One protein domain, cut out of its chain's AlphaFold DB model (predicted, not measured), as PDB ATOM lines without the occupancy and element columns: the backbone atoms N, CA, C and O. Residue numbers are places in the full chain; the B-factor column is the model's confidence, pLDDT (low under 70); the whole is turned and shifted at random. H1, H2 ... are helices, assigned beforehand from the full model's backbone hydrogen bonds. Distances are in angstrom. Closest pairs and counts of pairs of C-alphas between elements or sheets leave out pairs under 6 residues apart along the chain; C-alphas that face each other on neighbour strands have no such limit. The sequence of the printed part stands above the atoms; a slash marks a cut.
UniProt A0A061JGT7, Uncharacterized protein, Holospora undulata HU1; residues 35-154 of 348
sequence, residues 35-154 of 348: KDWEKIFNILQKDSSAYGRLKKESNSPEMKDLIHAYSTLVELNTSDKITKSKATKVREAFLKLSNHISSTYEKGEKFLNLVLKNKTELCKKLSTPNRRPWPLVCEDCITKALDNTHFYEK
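What this domain is: This is residues 35 to 154 of the 348 residues of an uncharacterized protein of Holospora undulata HU1 (UniProt A0A061JGT7). Two uneven layers of helices: H2, H3 and H4 stand side by side in a row, each running opposite to the one before, and H1, H7 and H5 lie aslant over one side of that row. The short H6 packs on H7, away from the row, and the short H8 makes a corner with H7 at one end. The printed part has 120 residues with eight named helices, H1 to H8 in order, and no named strand; its class is all helix. It is compact, with a radius of gyration of the C-alphas of 13.9 A and spans of 38 by 34 by 24 A.

Where its parts are: Find C-alpha 35 at (165.102, 124.557, 111.142); from there H1 runs through residues 35 to 46, 16.9 A. H2 follows at residues 50 to 57, 10.3 A. H3, residues 61 to 77, runs 24.6 A. Look next for C-alpha 84 at (173.543, 138.680, 86.698), where H4, the longest helix, begins; it runs to residue 101 over 25.6 A. H5 is residues 105 to 117, 18.8 A, and H6 is residues 119 to 124, 8.3 A. H7, residues 134 to 146, runs 18.0 A. H8, residues 148 to 153, runs 8.3 A and ends with C-alpha 153 at (167.202, 132.825, 78.696).

How they stand to each other: Start at H1: its residues 37 to 41 touch H3 at a steep tilt of 51 degrees, closest at the C-alphas of Trp 37 and Leu 66, 7.0 A apart. H2 and H3 form a helical hairpin at a shallow tilt of 19 degrees, closest at the C-alphas of Lys 55 and Lys 64, 6.0 A. H3 and H4 form another at 21 degrees, with the C-alphas of Ala 69 and Ala 93 at 4.9 A. Residues 94 to 101 of H4 touch H5 at a steep tilt of 60 degrees, closest at the C-alphas of Ser 98 and Gly 108, 5.1 A. H6 and H7 form a third hairpin, with the C-alphas of Cys 123 and Pro 135 at 4.7 A. H7 is the hub, touching five helices; it stands about perpendicular to H4, at 80 degrees, and the C-alphas of Ala 87 and Ala 145 are 4.6 A apart. H7 and H8 only just touch, only at the corner, with 3 pairs of C-alphas within 8 A, the closest those of Lys 144 and His 150, 6.3 A. H2 and H7 are apart. In H1, H2, H3, H4, H6 and H7 every O i to N i+4 pair is within hydrogen-bond range; in H5 it is 7 of 9 and in H8 1 of 2.

The domain as a whole: The C-alphas farthest apart are those of Thr 104 and Asn 130, 40.2 A. The printed part has no cut, and none of its links is long. Look for low confidence at residues 125 to 134 and 148 to 154, among others under 70; the mean pLDDT of the printed part is 73.4.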
ATOM      1  N   LYS A  35     164.811 124.298 109.721       82.25
ATOM      2  CA  LYS A  35     165.102 124.557 111.142       82.25
ATOM      3  C   LYS A  35     166.467 125.208 111.340       82.25
ATOM      4  O   LYS A  35     166.568 126.175 112.098       82.25
ATOM      5  N   ASP A  36     167.498 124.716 110.660       82.50
ATOM      6  CA  ASP A  36     168.848 125.280 110.766       82.50
ATOM      7  C   ASP A  36     168.937 126.669 110.120       82.50
ATOM      8  O   ASP A  36     169.536 127.585 110.692       82.50
ATOM      9  N   TRP A  37     168.247 126.857 108.994       82.38
ATOM     10  CA  TRP A  37     168.064 128.147 108.334       82.38
ATOM     11  C   TRP A  37     167.433 129.177 109.274       82.38
ATOM     12  O   TRP A  37     167.978 130.263 109.473       82.38
ATOM     13  N   GLU A  38     166.321 128.825 109.920       81.31
ATOM     14  CA  GLU A  38     165.632 129.693 110.877       81.31
ATOM     15  C   GLU A  38     166.480 129.998 112.117       81.31
ATOM     16  O   GLU A  38     166.440 131.112 112.641       81.31
ATOM     17  N   LYS A  39     167.264 129.028 112.596       81.56
ATOM     18  CA  LYS A  39     168.152 129.224 113.742       81.56
ATOM     19  C   LYS A  39     169.250 130.237 113.428       81.56
ATOM     20  O   LYS A  39     169.460 131.161 114.214       81.56
ATOM     21  N   ILE A  40     169.925 130.084 112.288       78.81
ATOM     22  CA  ILE A  40     170.961 131.022 111.837       78.81
ATOM     23  C   ILE A  40     170.361 132.403 111.603       78.81
ATOM     24  O   ILE A  40     170.923 133.399 112.061       78.81
ATOM     25  N   PHE A  41     169.190 132.451 110.969       75.12
ATOM     26  CA  PHE A  41     168.451 133.686 110.770       75.12
ATOM     27  C   PHE A  41     168.195 134.420 112.091       75.12
ATOM     28  O   PHE A  41     168.582 135.575 112.231       75.12
ATOM     29  N   ASN A  42     167.603 133.751 113.082       76.12
ATOM     30  CA  ASN A  42     167.255 134.378 114.359       76.12
ATOM     31  C   ASN A  42     168.482 134.932 115.099       76.12
ATOM     32  O   ASN A  42     168.384 135.953 115.778       76.12
ATOM     33  N   ILE A  43     169.633 134.263 114.986       78.12
ATOM     34  CA  ILE A  43     170.885 134.737 115.584       78.12
ATOM     35  C   ILE A  43     171.369 135.992 114.851       78.12
ATOM     36  O   ILE A  43     171.645 137.006 115.488       78.12
ATOM     37  N   LEU A  44     171.421 135.950 113.518       71.38
ATOM     38  CA  LEU A  44     171.950 137.042 112.697       71.38
ATOM     39  C   LEU A  44     171.018 138.255 112.613       71.38
ATOM     40  O   LEU A  44     171.488 139.367 112.387       71.38
ATOM     41  N   GLN A  45     169.716 138.063 112.821       69.69
ATOM     42  CA  GLN A  45     168.748 139.149 112.956       69.69
ATOM     43  C   GLN A  45     168.971 139.941 114.250       69.69
ATOM     44  O   GLN A  45     168.835 141.162 114.252       69.69
ATOM     45  N   LYS A  46     169.292 139.250 115.350       72.81
ATOM     46  CA  LYS A  46     169.545 139.877 116.655       72.81
ATOM     47  C   LYS A  46     170.933 140.500 116.739       72.81
ATOM     48  O   LYS A  46     171.102 141.511 117.407       72.81
ATOM     49  N   ASP A  47     171.908 139.893 116.073       74.25
ATOM     50  CA  ASP A  47     173.289 140.351 116.067       74.25
ATOM     51  C   ASP A  47     173.936 140.117 114.695       74.25
ATOM     52  O   ASP A  47     174.422 139.026 114.382       74.25
ATOM     53  N   SER A  48     174.004 141.171 113.881       69.00
ATOM     54  CA  SER A  48     174.658 141.124 112.571       69.00
ATOM     55  C   SER A  48     176.161 140.830 112.663       69.00
ATOM     56  O   SER A  48     176.745 140.311 111.711       69.00
ATOM     57  N   SER A  49     176.801 141.119 113.804       74.19
ATOM     58  CA  SER A  49     178.224 140.834 114.038       74.19
ATOM     59  C   SER A  49     178.491 139.357 114.363       74.19
ATOM     60  O   SER A  49     179.623 138.878 114.222       74.19
ATOM     61  N   ALA A  50     177.450 138.583 114.701       77.88
ATOM     62  CA  ALA A  50     177.562 137.154 114.979       77.88
ATOM     63  C   ALA A  50     177.996 136.331 113.756       77.88
ATOM     64  O   ALA A  50     178.461 135.207 113.929       77.88
ATOM     65  N   TYR A  51     177.933 136.878 112.534       75.44
ATOM     66  CA  TYR A  51     178.377 136.191 111.315       75.44
ATOM     67  C   TYR A  51     179.819 135.684 111.416       75.44
ATOM     68  O   TYR A  51     180.096 134.513 111.144       75.44
ATOM     69  N   GLY A  52     180.736 136.549 111.860       73.69
ATOM     70  CA  GLY A  52     182.150 136.199 111.993       73.69
ATOM     71  C   GLY A  52     182.382 135.082 113.013       73.69
ATOM     72  O   GLY A  52     183.256 134.241 112.806       73.69
ATOM     73  N   ARG A  53     181.571 135.045 114.079       79.94
ATOM     74  CA  ARG A  53     181.609 134.004 115.116       79.94
ATOM     75  C   ARG A  53     181.024 132.693 114.606       79.94
ATOM     76  O   ARG A  53     181.725 131.689 114.600       79.94
ATOM     77  N   LEU A  54     179.814 132.723 114.046       80.31
ATOM     78  CA  LEU A  54     179.143 131.547 113.488       80.31
ATOM     79  C   LEU A  54     179.988 130.860 112.412       80.31
ATOM     80  O   LEU A  54     180.102 129.637 112.409       80.31
ATOM     81  N   LYS A  55     180.637 131.624 111.527       77.38
ATOM     82  CA  LYS A  55     181.514 131.069 110.485       77.38
ATOM     83  C   LYS A  55     182.751 130.364 111.059       77.38
ATOM     84  O   LYS A  55     183.208 129.382 110.474       77.38
ATOM     85  N   LYS A  56     183.293 130.859 112.179       79.56
ATOM     86  CA  LYS A  56     184.464 130.285 112.866       79.56
ATOM     87  C   LYS A  56     184.101 129.086 113.744       79.56
ATOM     88  O   LYS A  56     184.837 128.109 113.752       79.56
ATOM     89  N   GLU A  57     182.978 129.160 114.451       76.88
ATOM     90  CA  GLU A  57     182.517 128.153 115.417       76.88
ATOM     91  C   GLU A  57     181.793 126.969 114.758       76.88
ATOM     92  O   GLU A  57     181.647 125.904 115.359       76.88
ATOM     93  N   SER A  58     181.339 127.128 113.511       79.62
ATOM     94  CA  SER A  58     180.691 126.046 112.769       79.62
ATOM     95  C   SER A  58     181.688 124.951 112.407       79.62
ATOM     96  O   SER A  58     182.575 125.148 111.577       79.62
ATOM     97  N   ASN A  59     181.500 123.767 112.987       73.88
ATOM     98  CA  ASN A  59     182.369 122.614 112.748       73.88
ATOM     99  C   ASN A  59     181.927 121.747 111.559       73.88
ATOM    100  O   ASN A  59     182.743 120.995 111.033       73.88
ATOM    101  N   SER A  60     180.672 121.852 111.102       77.81
ATOM    102  CA  SER A  60     180.198 121.101 109.934       77.81
ATOM    103  C   SER A  60     180.326 121.919 108.636       77.81
ATOM    104  O   SER A  60     180.009 123.114 108.624       77.81
ATOM    105  N   PRO A  61     180.770 121.301 107.522       80.12
ATOM    106  CA  PRO A  61     180.786 121.937 106.200       80.12
ATOM    107  C   PRO A  61     179.404 122.443 105.765       80.12
ATOM    108  O   PRO A  61     179.286 123.553 105.257       80.12
ATOM    109  N   GLU A  62     178.357 121.667 106.061       79.56
ATOM    110  CA  GLU A  62     176.956 122.016 105.803       79.56
ATOM    111  C   GLU A  62     176.554 123.335 106.474       79.56
ATOM    112  O   GLU A  62     176.026 124.229 105.818       79.56
ATOM    113  N   MET A  63     176.871 123.505 107.762       80.00
ATOM    114  CA  MET A  63     176.534 124.724 108.500       80.00
ATOM    115  C   MET A  63     177.296 125.938 107.953       80.00
ATOM    116  O   MET A  63     176.733 127.026 107.850       80.00
ATOM    117  N   LYS A  64     178.561 125.762 107.538       82.69
ATOM    118  CA  LYS A  64     179.342 126.833 106.896       82.69
ATOM    119  C   LYS A  64     178.724 127.276 105.574       82.69
ATOM    120  O   LYS A  64     178.662 128.477 105.313       82.69
ATOM    121  N   ASP A  65     178.266 126.330 104.762       84.19
ATOM    122  CA  ASP A  65     177.627 126.636 103.484       84.19
ATOM    123  C   ASP A  65     176.225 127.227 103.670       84.19
ATOM    124  O   ASP A  65     175.838 128.115 102.912       84.19
ATOM    125  N   LEU A  66     175.507 126.845 104.733       83.25
ATOM    126  CA  LEU A  66     174.233 127.461 105.107       83.25
ATOM    127  C   LEU A  66     174.432 128.930 105.506       83.25
ATOM    128  O   LEU A  66     173.750 129.818 104.993       83.25
ATOM    129  N   ILE A  67     175.421 129.203 106.363       82.88
ATOM    130  CA  ILE A  67     175.817 130.566 106.753       82.88
ATOM    131  C   ILE A  67     176.249 131.375 105.525       82.88
ATOM    132  O   ILE A  67     175.911 132.556 105.411       82.88
ATOM    133  N   HIS A  68     176.980 130.753 104.597       85.69
ATOM    134  CA  HIS A  68     177.415 131.403 103.369       85.69
ATOM    135  C   HIS A  68     176.227 131.790 102.479       85.69
ATOM    136  O   HIS A  68     176.101 132.969 102.143       85.69
ATOM    137  N   ALA A  69     175.319 130.853 102.186       83.75
ATOM    138  CA  ALA A  69     174.109 131.104 101.401       83.75
ATOM    139  C   ALA A  69     173.239 132.212 102.016       83.75
ATOM    140  O   ALA A  69     172.755 133.094 101.302       83.75
ATOM    141  N   TYR A  70     173.116 132.226 103.346       80.94
ATOM    142  CA  TYR A  70     172.448 133.304 104.070       80.94
ATOM    143  C   TYR A  70     173.133 134.659 103.857       80.94
ATOM    144  O   TYR A  70     172.480 135.621 103.451       80.94
ATOM    145  N   SER A  71     174.450 134.751 104.087       78.69
ATOM    146  CA  SER A  71     175.175 136.016 103.900       78.69
ATOM    147  C   SER A  71     175.075 136.545 102.481       78.69
ATOM    148  O   SER A  71     174.844 137.735 102.295       78.69
ATOM    149  N   THR A  72     175.165 135.663 101.486       82.62
ATOM    150  CA  THR A  72     175.035 136.050 100.085       82.62
ATOM    151  C   THR A  72     173.641 136.604  99.801       82.62
ATOM    152  O   THR A  72     173.527 137.611  99.116       82.62
ATOM    153  N   LEU A  73     172.570 136.036 100.364       78.44
ATOM    154  CA  LEU A  73     171.230 136.615 100.216       78.44
ATOM    155  C   LEU A  73     171.099 137.992 100.888       78.44
ATOM    156  O   LEU A  73     170.519 138.905 100.299       78.44
ATOM    157  N   VAL A  74     171.662 138.164 102.086       73.81
ATOM    158  CA  VAL A  74     171.612 139.435 102.826       73.81
ATOM    159  C   VAL A  74     172.416 140.537 102.137       73.81
ATOM    160  O   VAL A  74     171.897 141.637 101.950       73.81
ATOM    161  N   GLU A  75     173.650 140.253 101.712       71.06
ATOM    162  CA  GLU A  75     174.504 141.202 100.982       71.06
ATOM    163  C   GLU A  75     173.794 141.741  99.739       71.06
ATOM    164  O   GLU A  75     173.849 142.933  99.436       71.06
ATOM    165  N   LEU A  76     173.077 140.877  99.024       69.38
ATOM    166  CA  LEU A  76     172.410 141.252  97.784       69.38
ATOM    167  C   LEU A  76     171.132 142.052  98.001       69.38
ATOM    168  O   LEU A  76     170.816 142.902  97.170       69.38
ATOM    169  N   ASN A  77     170.466 141.848  99.133       61.69
ATOM    170  CA  ASN A  77     169.290 142.611  99.531       61.69
ATOM    171  C   ASN A  77     169.610 144.081  99.874       61.69
ATOM    172  O   ASN A  77     168.734 144.940  99.848       61.69
ATOM    173  N   THR A  78     170.876 144.413 100.149       63.56
ATOM    174  CA  THR A  78     171.290 145.814 100.365       63.56
ATOM    175  C   THR A  78     171.339 146.649  99.079       63.56
ATOM    176  O   THR A  78     171.540 147.859  99.139       63.56
ATOM    177  N   SER A  79     171.142 146.034  97.907       62.75
ATOM    178  CA  SER A  79     171.248 146.696  96.609       62.75
ATOM    179  C   SER A  79     169.911 146.752  95.879       62.75
ATOM    180  O   SER A  79     169.222 145.748  95.750       62.75
ATOM    181  N   ASP A  80     169.592 147.916  95.308       59.47
ATOM    182  CA  ASP A  80     168.332 148.157  94.592       59.47
ATOM    183  C   ASP A  80     168.140 147.303  93.321       59.47
ATOM    184  O   ASP A  80     167.032 147.227  92.793       59.47
ATOM    185  N   LYS A  81     169.200 146.665  92.798       67.19
ATOM    186  CA  LYS A  81     169.142 145.837  91.581       67.19
ATOM    187  C   LYS A  81     169.908 144.521  91.739       67.19
ATOM    188  O   LYS A  81     171.113 144.503  92.009       67.19
ATOM    189  N   ILE A  82     169.217 143.415  91.458       70.44
ATOM    190  CA  ILE A  82     169.815 142.083  91.303       70.44
ATOM    191  C   ILE A  82     170.458 142.019  89.913       70.44
ATOM    192  O   ILE A  82     169.763 141.970  88.899       70.44
ATOM    193  N   THR A  83     171.789 142.055  89.856       73.94
ATOM    194  CA  THR A  83     172.544 141.875  88.606       73.94
ATOM    195  C   THR A  83     172.811 140.392  88.338       73.94
ATOM    196  O   THR A  83     172.734 139.559  89.239       73.94
ATOM    197  N   LYS A  84     173.184 140.051  87.100       70.50
ATOM    198  CA  LYS A  84     173.543 138.680  86.698       70.50
ATOM    199  C   LYS A  84     174.641 138.077  87.580       70.50
ATOM    200  O   LYS A  84     174.456 137.004  88.131       70.50
ATOM    201  N   SER A  85     175.731 138.817  87.807       77.94
ATOM    202  CA  SER A  85     176.827 138.390  88.696       77.94
ATOM    203  C   SER A  85     176.340 138.066  90.115       77.94
ATOM    204  O   SER A  85     176.788 137.103  90.729       77.94
ATOM    205  N   LYS A  86     175.375 138.838  90.625       74.44
ATOM    206  CA  LYS A  86     174.782 138.633  91.948       74.44
ATOM    207  C   LYS A  86     173.907 137.378  91.995       74.44
ATOM    208  O   LYS A  86     174.042 136.588  92.922       74.44
ATOM    209  N   ALA A  87     173.071 137.165  90.981       75.19
ATOM    210  CA  ALA A  87     172.260 135.954  90.859       75.19
ATOM    211  C   ALA A  87     173.131 134.688  90.753       75.19
ATOM    212  O   ALA A  87     172.833 133.691  91.406       75.19
ATOM    213  N   THR A  88     174.245 134.748  90.012       80.69
ATOM    214  CA  THR A  88     175.213 133.643  89.923       80.69
ATOM    215  C   THR A  88     175.804 133.296  91.289       80.69
ATOM    216  O   THR A  88     175.809 132.126  91.654       80.69
ATOM    217  N   LYS A  89     176.202 134.291  92.095       83.19
ATOM    218  CA  LYS A  89     176.729 134.049  93.452       83.19
ATOM    219  C   LYS A  89     175.721 133.349  94.365       83.19
ATOM    220  O   LYS A  89     176.091 132.438  95.099       83.19
ATOM    221  N   VAL A  90     174.445 133.745  94.318       82.88
ATOM    222  CA  VAL A  90     173.380 133.059  95.080       82.88
ATOM    223  C   VAL A  90     173.248 131.622  94.605       82.88
ATOM    224  O   VAL A  90     173.244 130.703  95.418       82.88
ATOM    225  N   ARG A  91     173.176 131.419  93.288       83.50
ATOM    226  CA  ARG A  91     173.040 130.089  92.698       83.50
ATOM    227  C   ARG A  91     174.194 129.175  93.105       83.50
ATOM    228  O   ARG A  91     173.945 128.051  93.523       83.50
ATOM    229  N   GLU A  92     175.430 129.658  93.042       85.56
ATOM    230  CA  GLU A  92     176.623 128.922  93.474       85.56
ATOM    231  C   GLU A  92     176.572 128.565  94.963       85.56
ATOM    232  O   GLU A  92     176.830 127.417  95.324       85.56
ATOM    233  N   ALA A  93     176.179 129.506  95.827       85.88
ATOM    234  CA  ALA A  93     176.064 129.252  97.261       85.88
ATOM    235  C   ALA A  93     175.012 128.170  97.571       85.88
ATOM    236  O   ALA A  93     175.273 127.256  98.356       85.88
ATOM    237  N   PHE A  94     173.852 128.221  96.910       84.81
ATOM    238  CA  PHE A  94     172.799 127.216  97.068       84.81
ATOM    239  C   PHE A  94     173.153 125.870  96.424       84.81
ATOM    240  O   PHE A  94     172.822 124.836  96.998       84.81
ATOM    241  N   LEU A  95     173.864 125.846  95.293       83.25
ATOM    242  CA  LEU A  95     174.395 124.615  94.690       83.25
ATOM    243  C   LEU A  95     175.401 123.932  95.618       83.25
ATOM    244  O   LEU A  95     175.354 122.720  95.811       83.25
ATOM    245  N   LYS A  96     176.292 124.710  96.233       83.12
ATOM    246  CA  LYS A  96     177.290 124.187  97.163       83.12
ATOM    247  C   LYS A  96     176.642 123.603  98.422       83.12
ATOM    248  O   LYS A  96     176.976 122.493  98.827       83.12
ATOM    249  N   LEU A  97     175.665 124.316  98.982       83.19
ATOM    250  CA  LEU A  97     174.856 123.836 100.100       83.19
ATOM    251  C   LEU A  97     174.087 122.561  99.731       83.19
ATOM    252  O   LEU A  97     174.092 121.579 100.470       83.19
ATOM    253  N   SER A  98     173.483 122.558  98.547       82.06
ATOM    254  CA  SER A  98     172.769 121.419  97.989       82.06
ATOM    255  C   SER A  98     173.659 120.180  97.873       82.06
ATOM    256  O   SER A  98     173.229 119.094  98.243       82.06
ATOM    257  N   ASN A  99     174.907 120.323  97.423       79.62
ATOM    258  CA  ASN A  99     175.850 119.206  97.316       79.62
ATOM    259  C   ASN A  99     176.215 118.595  98.681       79.62
ATOM    260  O   ASN A  99     176.476 117.396  98.765       79.62
ATOM    261  N   HIS A 100     176.218 119.397  99.749       76.06
ATOM    262  CA  HIS A 100     176.468 118.906 101.107       76.06
ATOM    263  C   HIS A 100     175.242 118.230 101.727       76.06
ATOM    264  O   HIS A 100     175.373 117.172 102.338       76.06
ATOM    265  N   ILE A 101     174.055 118.811 101.548       70.50
ATOM    266  CA  ILE A 101     172.791 118.274 102.079       70.50
ATOM    267  C   ILE A 101     172.362 117.019 101.307       70.50
ATOM    268  O   ILE A 101     171.791 116.073 101.850       70.50
ATOM    269  N   SER A 102     172.632 117.012 100.009       66.69
ATOM    270  CA  SER A 102     172.285 115.955  99.081       66.69
ATOM    271  C   SER A 102     173.560 115.457  98.421       66.69
ATOM    272  O   SER A 102     173.949 115.919  97.355       66.69
ATOM    273  N   SER A 103     174.183 114.455  99.040       60.12
ATOM    274  CA  SER A 103     175.412 113.786  98.579       60.12
ATOM    275  C   SER A 103     175.304 113.087  97.207       60.12
ATOM    276  O   SER A 103     176.188 112.333  96.813       60.12
ATOM    277  N   THR A 104     174.216 113.307  96.468       55.19
ATOM    278  CA  THR A 104     173.949 112.792  95.122       55.19
ATOM    279  C   THR A 104     173.462 113.944  94.247       55.19
ATOM    280  O   THR A 104     172.475 114.594  94.583       55.19
ATOM    281  N   TYR A 105     174.125 114.179  93.112       48.75
ATOM    282  CA  TYR A 105     173.836 115.291  92.193       48.75
ATOM    283  C   TYR A 105     172.357 115.339  91.750       48.75
ATOM    284  O   TYR A 105     171.753 116.408  91.726       48.75
ATOM    285  N   GLU A 106     171.711 114.179  91.553       56.28
ATOM    286  CA  GLU A 106     170.267 114.083  91.250       56.28
ATOM    287  C   GLU A 106     169.343 114.584  92.371       56.28
ATOM    288  O   GLU A 106     168.212 115.009  92.123       56.28
ATOM    289  N   LYS A 107     169.786 114.505  93.629       62.84
ATOM    290  CA  LYS A 107     169.054 115.076  94.762       62.84
ATOM    291  C   LYS A 107     169.315 116.575  94.885       62.84
ATOM    292  O   LYS A 107     168.480 117.279  95.446       62.84
ATOM    293  N   GLY A 108     170.414 117.063  94.312       65.00
ATOM    294  CA  GLY A 108     170.778 118.465  94.383       65.00
ATOM    295  C   GLY A 108     169.793 119.375  93.648       65.00
ATOM    296  O   GLY A 108     169.215 120.283  94.240       65.00
ATOM    297  N   GLU A 109     169.478 119.069  92.388       73.69
ATOM    298  CA  GLU A 109     168.442 119.817  91.657       73.69
ATOM    299  C   GLU A 109     167.057 119.698  92.312       73.69
ATOM    300  O   GLU A 109     166.282 120.656  92.329       73.69
ATOM    301  N   LYS A 110     166.737 118.544  92.911       75.31
ATOM    302  CA  LYS A 110     165.490 118.359  93.671       75.31
ATOM    303  C   LYS A 110     165.447 119.252  94.910       75.31
ATOM    304  O   LYS A 110     164.404 119.843  95.186       75.31
ATOM    305  N   PHE A 111     166.564 119.397  95.622       79.94
ATOM    306  CA  PHE A 111     166.684 120.303  96.759       79.94
ATOM    307  C   PHE A 111     166.536 121.769  96.335       79.94
ATOM    308  O   PHE A 111     165.757 122.500  96.944       79.94
ATOM    309  N   LEU A 112     167.186 122.193  95.247       83.88
ATOM    310  CA  LEU A 112     167.012 123.550  94.713       83.88
ATOM    311  C   LEU A 112     165.559 123.833  94.312       83.88
ATOM    312  O   LEU A 112     165.026 124.896  94.625       83.88
ATOM    313  N   ASN A 113     164.886 122.859  93.696       82.81
ATOM    314  CA  ASN A 113     163.462 122.954  93.381       82.81
ATOM    315  C   ASN A 113     162.583 123.027  94.642       82.81
ATOM    316  O   ASN A 113     161.582 123.742  94.647       82.81
ATOM    317  N   LEU A 114     162.941 122.319  95.721       81.31
ATOM    318  CA  LEU A 114     162.258 122.433  97.015       81.31
ATOM    319  C   LEU A 114     162.435 123.828  97.621       81.31
ATOM    320  O   LEU A 114     161.457 124.403  98.097       81.31
ATOM    321  N   VAL A 115     163.640 124.395  97.555       84.19
ATOM    322  CA  VAL A 115     163.912 125.776  97.979       84.19
ATOM    323  C   VAL A 115     163.085 126.765  97.152       84.19
ATOM    324  O   VAL A 115     162.436 127.638  97.722       84.19
ATOM    325  N   LEU A 116     163.036 126.601  95.826       86.62
ATOM    326  CA  LEU A 116     162.264 127.469  94.931       86.62
ATOM    327  C   LEU A 116     160.752 127.397  95.206       86.62
ATOM    328  O   LEU A 116     160.084 128.432  95.219       86.62
ATOM    329  N   LYS A 117     160.213 126.198  95.463       85.44
ATOM    330  CA  LYS A 117     158.792 125.992  95.799       85.44
ATOM    331  C   LYS A 117     158.410 126.576  97.159       85.44
ATOM    332  O   LYS A 117     157.297 127.063  97.308       85.44
ATOM    333  N   ASN A 118     159.325 126.549  98.127       82.44
ATOM    334  CA  ASN A 118     159.075 126.994  99.502       82.44
ATOM    335  C   ASN A 118     159.732 128.347  99.834       82.44
ATOM    336  O   ASN A 118     159.850 128.710 101.005       82.44
ATOM    337  N   LYS A 119     160.150 129.116  98.819       85.44
ATOM    338  CA  LYS A 119     160.837 130.409  98.978       85.44
ATOM    339  C   LYS A 119     160.085 131.377  99.886       85.44
ATOM    340  O   LYS A 119     160.697 131.994 100.746       85.44
ATOM    341  N   THR A 120     158.759 131.438  99.772       81.62
ATOM    342  CA  THR A 120     157.921 132.292 100.616       81.62
ATOM    343  C   THR A 120     158.054 131.913 102.087       81.62
ATOM    344  O   THR A 120     158.188 132.796 102.922       81.62
ATOM    345  N   GLU A 121     158.110 130.625 102.442       77.19
ATOM    346  CA  GLU A 121     158.319 130.215 103.839       77.19
ATOM    347  C   GLU A 121     159.715 130.579 104.350       77.19
ATOM    348  O   GLU A 121     159.845 131.084 105.466       77.19
ATOM    349  N   LEU A 122     160.747 130.375 103.525       78.88
ATOM    350  CA  LEU A 122     162.134 130.713 103.862       78.88
ATOM    351  C   LEU A 122     162.332 132.226 104.026       78.88
ATOM    352  O   LEU A 122     163.113 132.662 104.874       78.88
ATOM    353  N   CYS A 123     161.606 133.020 103.235       78.19
ATOM    354  CA  CYS A 123     161.712 134.471 103.215       78.19
ATOM    355  C   CYS A 123     160.731 135.179 104.164       78.19
ATOM    356  O   CYS A 123     160.986 136.314 104.559       78.19
ATOM    357  N   LYS A 124     159.634 134.539 104.594       71.00
ATOM    358  CA  LYS A 124     158.607 135.153 105.460       71.00
ATOM    359  C   LYS A 124     159.166 135.647 106.791       71.00
ATOM    360  O   LYS A 124     158.697 136.651 107.313       71.00
ATOM    361  N   LYS A 125     160.177 134.960 107.329       61.62
ATOM    362  CA  LYS A 125     160.839 135.362 108.576       61.62
ATOM    363  C   LYS A 125     161.898 136.446 108.380       61.62
ATOM    364  O   LYS A 125     162.205 137.125 109.345       61.62
ATOM    365  N   LEU A 126     162.366 136.699 107.153       60.00
ATOM    366  CA  LEU A 126     163.385 137.712 106.840       60.00
ATOM    367  C   LEU A 126     162.910 139.165 107.000       60.00
ATOM    368  O   LEU A 126     163.669 140.078 106.681       60.00
ATOM    369  N   SER A 127     161.689 139.425 107.478       51.25
ATOM    370  CA  SER A 127     161.248 140.783 107.788       51.25
ATOM    371  C   SER A 127     162.150 141.383 108.872       51.25
ATOM    372  O   SER A 127     161.993 141.115 110.066       51.25
ATOM    373  N   THR A 128     163.125 142.188 108.462       51.47
ATOM    374  CA  THR A 128     163.794 143.094 109.390       51.47
ATOM    375  C   THR A 128     162.776 144.136 109.854       51.47
ATOM    376  O   THR A 128     161.916 144.536 109.066       51.47
ATOM    377  N   PRO A 129     162.849 144.601 111.110       45.88
ATOM    378  CA  PRO A 129     161.876 145.561 111.612       45.88
ATOM    379  C   PRO A 129     161.896 146.913 110.880       45.88
ATOM    380  O   PRO A 129     160.932 147.654 111.005       45.88
ATOM    381  N   ASN A 130     162.946 147.247 110.109       45.66
ATOM    382  CA  ASN A 130     163.196 148.650 109.763       45.66
ATOM    383  C   ASN A 130     163.417 149.043 108.295       45.66
ATOM    384  O   ASN A 130     163.558 150.240 108.069       45.66
ATOM    385  N   ARG A 131     163.402 148.174 107.269       49.28
ATOM    386  CA  ARG A 131     163.418 148.662 105.864       49.28
ATOM    387  C   ARG A 131     162.818 147.674 104.872       49.28
ATOM    388  O   ARG A 131     163.339 146.580 104.781       49.28
ATOM    389  N   ARG A 132     161.883 148.142 104.023       54.56
ATOM    390  CA  ARG A 132     161.393 147.529 102.757       54.56
ATOM    391  C   ARG A 132     160.767 146.121 102.870       54.56
ATOM    392  O   ARG A 132     160.967 145.435 103.865       54.56
ATOM    393  N   PRO A 133     160.006 145.655 101.857       57.88
ATOM    394  CA  PRO A 133     159.452 144.300 101.855       57.88
ATOM    395  C   PRO A 133     160.556 143.247 101.626       57.88
ATOM    396  O   PRO A 133     160.667 142.664 100.551       57.88
ATOM    397  N   TRP A 134     161.385 143.005 102.649       69.19
ATOM    398  CA  TRP A 134     162.455 141.993 102.668       69.19
ATOM    399  C   TRP A 134     162.012 140.610 102.187       69.19
ATOM    400  O   TRP A 134     162.764 140.000 101.425       69.19
ATOM    401  N   PRO A 135     160.817 140.115 102.568       74.19
ATOM    402  CA  PRO A 135     160.329 138.842 102.057       74.19
ATOM    403  C   PRO A 135     160.229 138.831 100.528       74.19
ATOM    404  O   PRO A 135     160.772 137.931  99.900       74.19
ATOM    405  N   LEU A 136     159.665 139.883  99.920       74.19
ATOM    406  CA  LEU A 136     159.514 139.975  98.464       74.19
ATOM    407  C   LEU A 136     160.866 140.031  97.748       74.19
ATOM    408  O   LEU A 136     161.052 139.347  96.750       74.19
ATOM    409  N   VAL A 137     161.829 140.800  98.267       74.31
ATOM    410  CA  VAL A 137     163.166 140.898  97.653       74.31
ATOM    411  C   VAL A 137     163.934 139.579  97.778       74.31
ATOM    412  O   VAL A 137     164.597 139.163  96.830       74.31
ATOM    413  N   CYS A 138     163.817 138.885  98.912       78.56
ATOM    414  CA  CYS A 138     164.378 137.546  99.075       78.56
ATOM    415  C   CYS A 138     163.764 136.540  98.096       78.56
ATOM    416  O   CYS A 138     164.497 135.795  97.445       78.56
ATOM    417  N   GLU A 139     162.436 136.534  97.958       84.19
ATOM    418  CA  GLU A 139     161.737 135.640  97.032       84.19
ATOM    419  C   GLU A 139     162.162 135.902  95.586       84.19
ATOM    420  O   GLU A 139     162.414 134.956  94.833       84.19
ATOM    421  N   ASP A 140     162.325 137.173  95.217       78.88
ATOM    422  CA  ASP A 140     162.842 137.598  93.919       78.88
ATOM    423  C   ASP A 140     164.288 137.139  93.691       78.88
ATOM    424  O   ASP A 140     164.615 136.648  92.609       78.88
ATOM    425  N   CYS A 141     165.157 137.258  94.701       77.50
ATOM    426  CA  CYS A 141     166.539 136.773  94.653       77.50
ATOM    427  C   CYS A 141     166.602 135.259  94.437       77.50
ATOM    428  O   CYS A 141     167.325 134.800  93.554       77.50
ATOM    429  N   ILE A 142     165.833 134.488  95.213       84.06
ATOM    430  CA  ILE A 142     165.776 133.025  95.088       84.06
ATOM    431  C   ILE A 142     165.230 132.636  93.713       84.06
ATOM    432  O   ILE A 142     165.809 131.783  93.046       84.06
ATOM    433  N   THR A 143     164.163 133.295  93.257       85.81
ATOM    434  CA  THR A 143     163.557 133.020  91.947       85.81
ATOM    435  C   THR A 143     164.547 133.298  90.819       85.81
ATOM    436  O   THR A 143     164.818 132.417  90.015       85.81
ATOM    437  N   LYS A 144     165.173 134.478  90.792       78.50
ATOM    438  CA  LYS A 144     166.121 134.858  89.728       78.50
ATOM    439  C   LYS A 144     167.404 134.023  89.727       78.50
ATOM    440  O   LYS A 144     168.032 133.888  88.681       78.50
ATOM    441  N   ALA A 145     167.823 133.508  90.881       78.75
ATOM    442  CA  ALA A 145     169.034 132.702  90.994       78.75
ATOM    443  C   ALA A 145     168.802 131.217  90.673       78.75
ATOM    444  O   ALA A 145     169.652 130.591  90.033       78.75
ATOM    445  N   LEU A 146     167.684 130.648  91.135       82.50
ATOM    446  CA  LEU A 146     167.444 129.202  91.103       82.50
ATOM    447  C   LEU A 146     166.486 128.751  89.997       82.50
ATOM    448  O   LEU A 146     166.536 127.587  89.611       82.50
ATOM    449  N   ASP A 147     165.637 129.633  89.467       79.56
ATOM    450  CA  ASP A 147     164.758 129.289  88.352       79.56
ATOM    451  C   ASP A 147     165.555 129.223  87.040       79.56
ATOM    452  O   ASP A 147     166.020 130.235  86.503       79.56
ATOM    453  N   ASN A 148     165.733 128.006  86.520       62.59
ATOM    454  CA  ASN A 148     166.463 127.753  85.279       62.59
ATOM    455  C   ASN A 148     165.827 128.452  84.068       62.59
ATOM    456  O   ASN A 148     166.560 128.847  83.163       62.59
ATOM    457  N   THR A 149     164.509 128.661  84.053       55.81
ATOM    458  CA  THR A 149     163.840 129.315  82.917       55.81
ATOM    459  C   THR A 149     164.304 130.764  82.744       55.81
ATOM    460  O   THR A 149     164.625 131.180  81.637       55.81
ATOM    461  N   HIS A 150     164.495 131.494  83.843       49.62
ATOM    462  CA  HIS A 150     165.008 132.867  83.824       49.62
ATOM    463  C   HIS A 150     166.537 132.970  83.799       49.62
ATOM    464  O   HIS A 150     167.084 133.985  83.355       49.62
ATOM    465  N   PHE A 151     167.242 131.945  84.283       44.50
ATOM    466  CA  PHE A 151     168.701 131.952  84.330       44.50
ATOM    467  C   PHE A 151     169.321 131.700  82.949       44.50
ATOM    468  O   PHE A 151     170.273 132.385  82.587       44.50
ATOM    469  N   TYR A 152     168.788 130.770  82.149       42.22
ATOM    470  CA  TYR A 152     169.371 130.433  80.843       42.22
ATOM    471  C   TYR A 152     168.944 131.380  79.716       42.22
ATOM    472  O   TYR A 152     169.786 131.723  78.893       42.22
ATOM    473  N   GLU A 153     167.723 131.920  79.739       44.47
ATOM    474  CA  GLU A 153     167.202 132.825  78.696       44.47
ATOM    475  C   GLU A 153     167.995 134.149  78.575       44.47
ATOM    476  O   GLU A 153     168.048 134.766  77.513       44.47
ATOM    477  N   LYS A 154     168.694 134.564  79.643       45.94
ATOM    478  CA  LYS A 154     169.639 135.703  79.640       45.94
ATOM    479  C   LYS A 154     171.120 135.311  79.627       45.94
ATOM    480  O   LYS A 154     171.980 136.192  79.513       45.94
TER     481      LYS A 154